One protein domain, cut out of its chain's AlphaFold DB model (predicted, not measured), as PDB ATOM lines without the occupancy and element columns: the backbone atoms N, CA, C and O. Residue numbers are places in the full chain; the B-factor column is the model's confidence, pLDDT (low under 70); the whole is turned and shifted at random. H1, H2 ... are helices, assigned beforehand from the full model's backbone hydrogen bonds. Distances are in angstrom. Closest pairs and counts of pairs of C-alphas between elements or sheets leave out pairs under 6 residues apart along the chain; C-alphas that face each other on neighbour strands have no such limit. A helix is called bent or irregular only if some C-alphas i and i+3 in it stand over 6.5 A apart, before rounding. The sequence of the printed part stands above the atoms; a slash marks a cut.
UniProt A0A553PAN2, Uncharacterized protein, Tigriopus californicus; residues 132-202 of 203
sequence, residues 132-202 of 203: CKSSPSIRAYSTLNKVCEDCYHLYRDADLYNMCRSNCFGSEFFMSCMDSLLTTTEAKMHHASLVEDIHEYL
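AT A GLANCE: This is residues 132 to 202 of the 203 residues of an uncharacterized protein of Tigriopus californicus (UniProt A0A553PAN2). A long helix, H1, and a shorter, irregular one, H2, fold back on each other as a helical hairpin, and a second, looser pair of helices, H3 and H4, runs crosswise to it. H3 and H4 run opposite ways side by side, with H3 packed on both H1 and H2, and the last part of H4 meeting the end of H2. The printed part has 71 residues, with four named helices in the order H1, H2, H3, H4 and no named strand; the class is all helix. The whole is compact, with a radius of gyration of the C-alphas of 11.4 A, and rounded, spanning 32 by 26 by 20 A.

HOW THE PARTS SIT: H1, residues 138 to 155, touches H2, residues 158 to 169, through its residues 144 to 152 alone; the closest C-alphas, of Cys 148 and Tyr 161, are 5.6 A apart. The two form a hairpin at a shallow tilt of 29 degrees, opposite ways. H3, residues 172 to 180, touches H1 at a steep tilt of 68 degrees, only just short of about perpendicular, the same way; the closest C-alphas, of Cys 151 and Cys 177, are 5.6 A apart. H3 also touches H2, at a steep tilt of 64 degrees, with the C-alphas of Cys 164 and Phe 174 closest at 4.9 A. H4, residues 185 to 200, only just touches H1, with 3 pairs of C-alphas within 8 A, the closest being Ala 140 and Leu 194 at 6.1 A; the tilt is steep, 56 degrees, opposite ways. H4 touches H2 at a steep tilt of 60 degrees, the same way, H4 with its residues 195 to 199 alone and H2 with its residues 168 to 169 alone; the closest C-alphas, of Phe 169 and Val 195, are 6.5 A apart. H3 and H4 are close but not clearly touching, at a shallow tilt of 15 degrees, opposite ways, the C-alphas of Met 178 and Lys 188 being closest at 7.0 A. The helix packing is mostly crossed: of 5 pairs that touch, 1 is at a shallow tilt. In H3 and H4 every O i to N i+4 pair is within hydrogen-bond range, against 13 of 14 in H1 and 5 of 8 in H2.

IN THESE COORDINATES: H1 begins at C-alpha 138, (154.136, 177.726, 194.494), and is 25.7 A long. H2, 15.5 A long, is irregular: C-alphas 164 and 167 are 8.4 A apart. H3 is 12.5 A long. H4 is 21.9 A long and ends at C-alpha 200, (148.401, 191.839, 201.785).

THE WHOLE: The C-alphas farthest apart, of Arg 156 and Tyr 201, are 33.0 A apart. The printed part has no cut, and its three links between helices are tight. The mean pLDDT of the printed part is 84.1; residues 133 to 135 and 200 to 202 are under 70.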
ATOM      1  N   CYS A 132     147.428 187.862 188.795       73.06
ATOM      2  CA  CYS A 132     147.753 188.283 190.152       73.06
ATOM      3  C   CYS A 132     148.836 189.355 190.160       73.06
ATOM      4  O   CYS A 132     149.879 189.198 189.530       73.06
ATOM      5  N   LYS A 133     148.596 190.446 190.903       66.44
ATOM      6  CA  LYS A 133     149.535 191.578 191.020       66.44
ATOM      7  C   LYS A 133     150.839 191.192 191.736       66.44
ATOM      8  O   LYS A 133     151.876 191.789 191.468       66.44
ATOM      9  N   SER A 134     150.810 190.165 192.582       67.50
ATOM     10  CA  SER A 134     151.978 189.511 193.181       67.50
ATOM     11  C   SER A 134     151.963 188.021 192.823       67.50
ATOM     12  O   SER A 134     150.904 187.400 192.709       67.50
ATOM     13  N   SER A 135     153.135 187.419 192.606       67.94
ATOM     14  CA  SER A 135     153.198 185.976 192.373       67.94
ATOM     15  C   SER A 135     153.083 185.224 193.693       67.94
ATOM     16  O   SER A 135     154.000 185.344 194.507       67.94
ATOM     17  N   PRO A 136     152.043 184.393 193.895       71.19
ATOM     18  CA  PRO A 136     151.975 183.540 195.069       71.19
ATOM     19  C   PRO A 136     153.151 182.562 195.085       71.19
ATOM     20  O   PRO A 136     153.669 182.154 194.033       71.19
ATOM     21  N   SER A 137     153.563 182.155 196.289       77.69
ATOM     22  CA  SER A 137     154.474 181.024 196.430       77.69
ATOM     23  C   SER A 137     153.829 179.781 195.809       77.69
ATOM     24  O   SER A 137     152.615 179.586 195.863       77.69
ATOM     25  N   ILE A 138     154.637 178.913 195.209       79.06
ATOM     26  CA  ILE A 138     154.136 177.726 194.494       79.06
ATOM     27  C   ILE A 138     153.351 176.800 195.416       79.06
ATOM     28  O   ILE A 138     152.389 176.168 194.992       79.06
ATOM     29  N   ARG A 139     153.755 176.749 196.691       80.75
ATOM     30  CA  ARG A 139     153.064 175.980 197.722       80.75
ATOM     31  C   ARG A 139     151.669 176.544 197.969       80.75
ATOM     32  O   ARG A 139     150.712 175.802 197.812       80.75
ATOM     33  N   ALA A 140     151.556 177.846 198.246       82.69
ATOM     34  CA  ALA A 140     150.265 178.502 198.450       82.69
ATOM     35  C   ALA A 140     149.346 178.320 197.233       82.69
ATOM     36  O   ALA A 140     148.203 177.894 197.372       82.69
ATOM     37  N   TYR A 141     149.881 178.541 196.030       84.12
ATOM     38  CA  TYR A 141     149.130 178.367 194.791       84.12
ATOM     39  C   TYR A 141     148.619 176.934 194.594       84.12
ATOM     40  O   TYR A 141     147.444 176.741 194.302       84.12
ATOM     41  N   SER A 142     149.481 175.926 194.763       85.25
ATOM     42  CA  SER A 142     149.100 174.516 194.609       85.25
ATOM     43  C   SER A 142     148.035 174.109 195.630       85.25
ATOM     44  O   SER A 142     147.031 173.490 195.280       85.25
ATOM     45  N   THR A 143     148.213 174.534 196.885       87.06
ATOM     46  CA  THR A 143     147.265 174.268 197.967       87.06
ATOM     47  C   THR A 143     145.885 174.870 197.683       87.06
ATOM     48  O   THR A 143     144.887 174.178 197.865       87.06
ATOM     49  N   LEU A 144     145.812 176.117 197.209       88.75
ATOM     50  CA  LEU A 144     144.542 176.775 196.871       88.75
ATOM     51  C   LEU A 144     143.921 176.212 195.583       88.75
ATOM     52  O   LEU A 144     142.711 176.005 195.512       88.75
ATOM     53  N   ASN A 145     144.738 175.894 194.576       89.56
ATOM     54  CA  ASN A 145     144.269 175.306 193.321       89.56
ATOM     55  C   ASN A 145     143.610 173.936 193.535       89.56
ATOM     56  O   ASN A 145     142.621 173.631 192.869       89.56
ATOM     57  N   LYS A 146     144.114 173.147 194.491       90.00
ATOM     58  CA  LYS A 146     143.521 171.858 194.857       90.00
ATOM     59  C   LYS A 146     142.079 172.002 195.358       90.00
ATOM     60  O   LYS A 146     141.227 171.216 194.973       90.00
ATOM     61  N   VAL A 147     141.779 173.040 196.141       90.12
ATOM     62  CA  VAL A 147     140.408 173.320 196.606       90.12
ATOM     63  C   VAL A 147     139.472 173.577 195.421       90.12
ATOM     64  O   VAL A 147     138.376 173.022 195.362       90.12
ATOM     65  N   CYS A 148     139.906 174.389 194.453       90.50
ATOM     66  CA  CYS A 148     139.113 174.661 193.254       90.50
ATOM     67  C   CYS A 148     138.900 173.398 192.403       90.50
ATOM     68  O   CYS A 148     137.828 173.215 191.830       90.50
ATOM     69  N   GLU A 149     139.900 172.520 192.328       91.19
ATOM     70  CA  GLU A 149     139.816 171.240 191.620       91.19
ATOM     71  C   GLU A 149     138.869 170.251 192.318       91.19
ATOM     72  O   GLU A 149     138.010 169.652 191.673       91.19
ATOM     73  N   ASP A 150     138.945 170.140 193.643       91.56
ATOM     74  CA  ASP A 150     138.030 169.312 194.431       91.56
ATOM     75  C   ASP A 150     136.578 169.821 194.301       91.56
ATOM     76  O   ASP A 150     135.639 169.033 194.153       91.56
ATOM     77  N   CYS A 151     136.386 171.142 194.259       91.12
ATOM     78  CA  CYS A 151     135.082 171.759 194.015       91.12
ATOM     79  C   CYS A 151     134.562 171.487 192.593       91.12
ATOM     80  O   CYS A 151     133.388 171.153 192.410       91.12
ATOM     81  N   TYR A 152     135.440 171.555 191.585       91.25
ATOM     82  CA  TYR A 152     135.116 171.165 190.212       91.25
ATOM     83  C   TYR A 152     134.671 169.701 190.133       91.25
ATOM     84  O   TYR A 152     133.689 169.401 189.460       91.25
ATOM     85  N   HIS A 153     135.322 168.785 190.852       90.19
ATOM     86  CA  HIS A 153     134.910 167.379 190.871       90.19
ATOM     87  C   HIS A 153     133.530 167.160 191.503       90.19
ATOM     88  O   HIS A 153     132.809 166.243 191.095       90.19
ATOM     89  N   LEU A 154     133.148 168.006 192.462       90.19
ATOM     90  CA  LEU A 154     131.861 167.925 193.144       90.19
ATOM     91  C   LEU A 154     130.709 168.447 192.273       90.19
ATOM     92  O   LEU A 154     129.685 167.775 192.149       90.19
ATOM     93  N   TYR A 155     130.885 169.608 191.638       90.12
ATOM     94  CA  TYR A 155     129.833 170.257 190.844       90.12
ATOM     95  C   TYR A 155     129.885 169.940 189.344       90.12
ATOM     96  O   TYR A 155     128.880 170.088 188.653       90.12
ATOM     97  N   ARG A 156     131.032 169.462 188.844       88.88
ATOM     98  CA  ARG A 156     131.323 169.186 187.424       88.88
ATOM     99  C   ARG A 156     131.114 170.390 186.500       88.88
ATOM    100  O   ARG A 156     130.768 170.219 185.334       88.88
ATOM    101  N   ASP A 157     131.341 171.592 187.020       87.19
ATOM    102  CA  ASP A 157     131.173 172.851 186.297       87.19
ATOM    103  C   ASP A 157     132.526 173.548 186.097       87.19
ATOM    104  O   ASP A 157     133.188 173.961 187.053       87.19
ATOM    105  N   ALA A 158     132.942 173.671 184.837       85.88
ATOM    106  CA  ALA A 158     134.214 174.278 184.459       85.88
ATOM    107  C   ALA A 158     134.255 175.793 184.719       85.88
ATOM    108  O   ALA A 158     135.335 176.342 184.965       85.88
ATOM    109  N   ASP A 159     133.106 176.471 184.716       87.62
ATOM    110  CA  ASP A 159     133.050 177.905 184.977       87.62
ATOM    111  C   ASP A 159     133.331 178.190 186.457       87.62
ATOM    112  O   ASP A 159     134.068 179.130 186.772       87.62
ATOM    113  N   LEU A 160     132.873 177.321 187.368       89.00
ATOM    114  CA  LEU A 160     133.224 177.392 188.794       89.00
ATOM    115  C   LEU A 160     134.732 177.280 189.023       89.00
ATOM    116  O   LEU A 160     135.281 178.020 189.839       89.00
ATOM    117  N   TYR A 161     135.421 176.408 188.286       87.75
ATOM    118  CA  TYR A 161     136.874 176.265 188.400       87.75
ATOM    119  C   TYR A 161     137.606 177.570 188.038       87.75
ATOM    120  O   TYR A 161     138.500 178.018 188.765       87.75
ATOM    121  N   ASN A 162     137.187 178.222 186.951       88.00
ATOM    122  CA  ASN A 162     137.760 179.495 186.511       88.00
ATOM    123  C   ASN A 162     137.427 180.640 187.481       88.00
ATOM    124  O   ASN A 162     138.306 181.430 187.836       88.00
ATOM    125  N   MET A 163     136.184 180.708 187.962       88.62
ATOM    126  CA  MET A 163     135.735 181.723 188.922       88.62
ATOM    127  C   MET A 163     136.383 181.556 190.304       88.62
ATOM    128  O   MET A 163     136.723 182.550 190.949       88.62
ATOM    129  N   CYS A 164     136.644 180.323 190.741       90.12
ATOM    130  CA  CYS A 164     137.346 180.027 191.993       90.12
ATOM    131  C   CYS A 164     138.786 180.565 191.991       90.12
ATOM    132  O   CYS A 164     139.272 181.072 192.997       90.12
ATOM    133  N   ARG A 165     139.458 180.522 190.834       86.62
ATOM    134  CA  ARG A 165     140.823 181.048 190.655       86.62
ATOM    135  C   ARG A 165     140.871 182.544 190.344       86.62
ATOM    136  O   ARG A 165     141.951 183.137 190.371       86.62
ATOM    137  N   SER A 166     139.729 183.147 190.024       84.94
ATOM    138  CA  SER A 166     139.637 184.573 189.719       84.94
ATOM    139  C   SER A 166     140.015 185.426 190.933       84.94
ATOM    140  O   SER A 166     139.911 184.987 192.080       84.94
ATOM    141  N   ASN A 167     140.502 186.642 190.670       83.94
ATOM    142  CA  ASN A 167     140.933 187.579 191.709       83.94
ATOM    143  C   ASN A 167     141.908 186.952 192.732       83.94
ATOM    144  O   ASN A 167     141.810 187.194 193.933       83.94
ATOM    145  N   CYS A 168     142.816 186.084 192.270       86.75
ATOM    146  CA  CYS A 168     143.795 185.398 193.118       86.75
ATOM    147  C   CYS A 168     143.162 184.646 194.291       86.75
ATOM    148  O   CYS A 168     143.595 184.823 195.428       86.75
ATOM    149  N   PHE A 169     142.133 183.836 194.017       88.25
ATOM    150  CA  PHE A 169     141.376 183.078 195.027       88.25
ATOM    151  C   PHE A 169     140.600 183.951 196.027       88.25
ATOM    152  O   PHE A 169     140.113 183.464 197.041       88.25
ATOM    153  N   GLY A 170     140.451 185.241 195.722       84.94
ATOM    154  CA  GLY A 170     139.692 186.219 196.498       84.94
ATOM    155  C   GLY A 170     138.211 186.310 196.165       84.94
ATOM    156  O   GLY A 170     137.570 187.282 196.555       84.94
ATOM    157  N   SER A 171     137.688 185.401 195.345       87.19
ATOM    158  CA  SER A 171     136.285 185.423 194.944       87.19
ATOM    159  C   SER A 171     135.400 184.765 196.004       87.19
ATOM    160  O   SER A 171     135.829 183.885 196.751       87.19
ATOM    161  N   GLU A 172     134.124 185.143 196.044       88.81
ATOM    162  CA  GLU A 172     133.130 184.500 196.917       88.81
ATOM    163  C   GLU A 172     132.949 183.000 196.609       88.81
ATOM    164  O   GLU A 172     132.640 182.205 197.498       88.81
ATOM    165  N   PHE A 173     133.232 182.592 195.366       89.12
ATOM    166  CA  PHE A 173     133.195 181.196 194.932       89.12
ATOM    167  C   PHE A 173     134.219 180.334 195.666       89.12
ATOM    168  O   PHE A 173     133.922 179.180 195.969       89.12
ATOM    169  N   PHE A 174     135.394 180.877 195.996       90.06
ATOM    170  CA  PHE A 174     136.397 180.144 196.763       90.06
ATOM    171  C   PHE A 174     135.874 179.779 198.161       90.06
ATOM    172  O   PHE A 174     135.976 178.625 198.587       90.06
ATOM    173  N   MET A 175     135.235 180.734 198.844       87.56
ATOM    174  CA  MET A 175     134.644 180.515 200.169       87.56
ATOM    175  C   MET A 175     133.477 179.527 200.103       87.56
ATOM    176  O   MET A 175     133.437 178.573 200.878       87.56
ATOM    177  N   SER A 176     132.591 179.680 199.113       88.69
ATOM    178  CA  SER A 176     131.482 178.743 198.911       88.69
ATOM    179  C   SER A 176     131.976 177.322 198.616       88.69
ATOM    180  O   SER A 176     131.422 176.364 199.147       88.69
ATOM    181  N   CYS A 177     133.029 177.164 197.807       89.62
ATOM    182  CA  CYS A 177     133.640 175.863 197.532       89.62
ATOM    183  C   CYS A 177     134.236 175.230 198.796       89.62
ATOM    184  O   CYS A 177     134.049 174.037 199.041       89.62
ATOM    185  N   MET A 178     134.919 176.022 199.625       89.00
ATOM    186  CA  MET A 178     135.465 175.554 200.901       89.00
ATOM    187  C   MET A 178     134.391 175.107 201.888       89.00
ATOM    188  O   MET A 178     134.602 174.134 202.624       89.00
ATOM    189  N   ASP A 179     133.248 175.785 201.896       87.75
ATOM    190  CA  ASP A 179     132.101 175.398 202.708       87.75
ATOM    191  C   ASP A 179     131.477 174.084 202.227       87.75
ATOM    192  O   ASP A 179     131.197 173.207 203.050       87.75
ATOM    193  N   SER A 180     131.358 173.897 200.911       87.50
ATOM    194  CA  SER A 180     130.814 172.674 200.308       87.50
ATOM    195  C   SER A 180     131.709 171.447 200.475       87.50
ATOM    196  O   SER A 180     131.207 170.327 200.557       87.50
ATOM    197  N   LEU A 181     133.028 171.632 200.557       86.44
ATOM    198  CA  LEU A 181     133.992 170.538 200.725       86.44
ATOM    199  C   LEU A 181     134.032 169.953 202.151       86.44
ATOM    200  O   LEU A 181     134.835 169.058 202.411       86.44
ATOM    201  N   LEU A 182     133.182 170.431 203.077       77.31
ATOM    202  CA  LEU A 182     133.116 169.975 204.479       77.31
ATOM    203  C   LEU A 182     134.490 169.969 205.175       77.31
ATOM    204  O   LEU A 182     134.786 169.128 206.026       77.31
ATOM    205  N   THR A 183     135.347 170.915 204.795       78.44
ATOM    206  CA  THR A 183     136.695 171.050 205.350       78.44
ATOM    207  C   THR A 183     136.642 171.458 206.823       78.44
ATOM    208  O   THR A 183     135.720 172.151 207.268       78.44
ATOM    209  N   THR A 184     137.627 171.016 207.608       84.88
ATOM    210  CA  THR A 184     137.719 171.374 209.029       84.88
ATOM    211  C   THR A 184     137.926 172.880 209.191       84.88
ATOM    212  O   THR A 184     138.553 173.525 208.352       84.88
ATOM    213  N   THR A 185     137.444 173.456 210.297       83.75
ATOM    214  CA  THR A 185     137.627 174.888 210.596       83.75
ATOM    215  C   THR A 185     139.103 175.296 210.577       83.75
ATOM    216  O   THR A 185     139.436 176.384 210.127       83.75
ATOM    217  N   GLU A 186     140.001 174.403 211.002       84.75
ATOM    218  CA  GLU A 186     141.452 174.599 210.934       84.75
ATOM    219  C   GLU A 186     141.957 174.736 209.493       84.75
ATOM    220  O   GLU A 186     142.664 175.692 209.179       84.75
ATOM    221  N   ALA A 187     141.548 173.829 208.599       84.25
ATOM    222  CA  ALA A 187     141.904 173.914 207.188       84.25
ATOM    223  C   ALA A 187     141.368 175.212 206.575       84.25
ATOM    224  O   ALA A 187     142.105 175.904 205.872       84.25
ATOM    225  N   LYS A 188     140.128 175.595 206.906       85.44
ATOM    226  CA  LYS A 188     139.538 176.852 206.428       85.44
ATOM    227  C   LYS A 188     140.360 178.072 206.842       85.44
ATOM    228  O   LYS A 188     140.656 178.908 205.994       85.44
ATOM    229  N   MET A 189     140.772 178.148 208.107       85.69
ATOM    230  CA  MET A 189     141.621 179.236 208.608       85.69
ATOM    231  C   MET A 189     142.996 179.249 207.931       85.69
ATOM    232  O   MET A 189     143.473 180.308 207.533       85.69
ATOM    233  N   HIS A 190     143.613 178.080 207.745       87.94
ATOM    234  CA  HIS A 190     144.897 177.971 207.057       87.94
ATOM    235  C   HIS A 190     144.805 178.442 205.598       87.94
ATOM    236  O   HIS A 190     145.638 179.217 205.137       87.94
ATOM    237  N   HIS A 191     143.775 178.017 204.863       85.62
ATOM    238  CA  HIS A 191     143.552 178.467 203.490       85.62
ATOM    239  C   HIS A 191     143.224 179.964 203.411       85.62
ATOM    240  O   HIS A 191     143.735 180.631 202.517       85.62
ATOM    241  N   ALA A 192     142.433 180.496 204.349       86.69
ATOM    242  CA  ALA A 192     142.125 181.924 204.423       86.69
ATOM    243  C   ALA A 192     143.390 182.769 204.640       86.69
ATOM    244  O   ALA A 192     143.605 183.724 203.900       86.69
ATOM    245  N   SER A 193     144.273 182.356 205.555       86.88
ATOM    246  CA  SER A 193     145.560 183.027 205.788       86.88
ATOM    247  C   SER A 193     146.435 183.060 204.531       86.88
ATOM    248  O   SER A 193     147.035 184.086 204.233       86.88
ATOM    249  N   LEU A 194     146.456 181.984 203.734       86.69
ATOM    250  CA  LEU A 194     147.199 181.974 202.469       86.69
ATOM    251  C   LEU A 194     146.637 182.968 201.445       86.69
ATOM    252  O   LEU A 194     147.406 183.515 200.658       86.69
ATOM    253  N   VAL A 195     145.317 183.175 201.408       85.56
ATOM    254  CA  VAL A 195     144.689 184.162 200.512       85.56
ATOM    255  C   VAL A 195     144.998 185.583 200.987       85.56
ATOM    256  O   VAL A 195     145.355 186.428 200.164       85.56
ATOM    257  N   GLU A 196     144.936 185.826 202.298       82.88
ATOM    258  CA  GLU A 196     145.309 187.108 202.902       82.88
ATOM    259  C   GLU A 196     146.764 187.472 202.589       82.88
ATOM    260  O   GLU A 196     146.997 188.553 202.057       82.88
ATOM    261  N   ASP A 197     147.719 186.553 202.763       80.94
ATOM    262  CA  ASP A 197     149.141 186.780 202.451       80.94
ATOM    263  C   ASP A 197     149.373 187.188 200.981       80.94
ATOM    264  O   ASP A 197     150.267 187.978 200.659       80.94
ATOM    265  N   ILE A 198     148.573 186.645 200.056       80.00
ATOM    266  CA  ILE A 198     148.672 186.956 198.621       80.00
ATOM    267  C   ILE A 198     148.166 188.379 198.344       80.00
ATOM    268  O   ILE A 198     148.730 189.078 197.493       80.00
ATOM    269  N   HIS A 199     147.121 188.818 199.047       78.06
ATOM    270  CA  HIS A 199     146.513 190.142 198.873       78.06
ATOM    271  C   HIS A 199     147.152 191.228 199.739       78.06
ATOM    272  O   HIS A 199     147.082 192.398 199.370       78.06
ATOM    273  N   GLU A 200     147.792 190.883 200.853       68.00
ATOM    274  CA  GLU A 200     148.401 191.839 201.785       68.00
ATOM    275  C   GLU A 200     149.543 192.624 201.131       68.00
ATOM    276  O   GLU A 200     149.711 193.812 201.395       68.00
ATOM    277  N   TYR A 201     150.225 192.035 200.144       53.31
ATOM    278  CA  TYR A 201     151.213 192.736 199.313       53.31
ATOM    279  C   TYR A 201     150.610 193.847 198.415       53.31
ATOM    280  O   TYR A 201     151.308 194.444 197.589       53.31
ATOM    281  N   LEU A 202     149.299 194.098 198.498       55.19
ATOM    282  CA  LEU A 202     148.578 195.097 197.706       55.19
ATOM    283  C   LEU A 202     148.179 196.360 198.482       55.19
ATOM    284  O   LEU A 202     147.601 197.246 197.845       55.19
TER     285      LEU A 202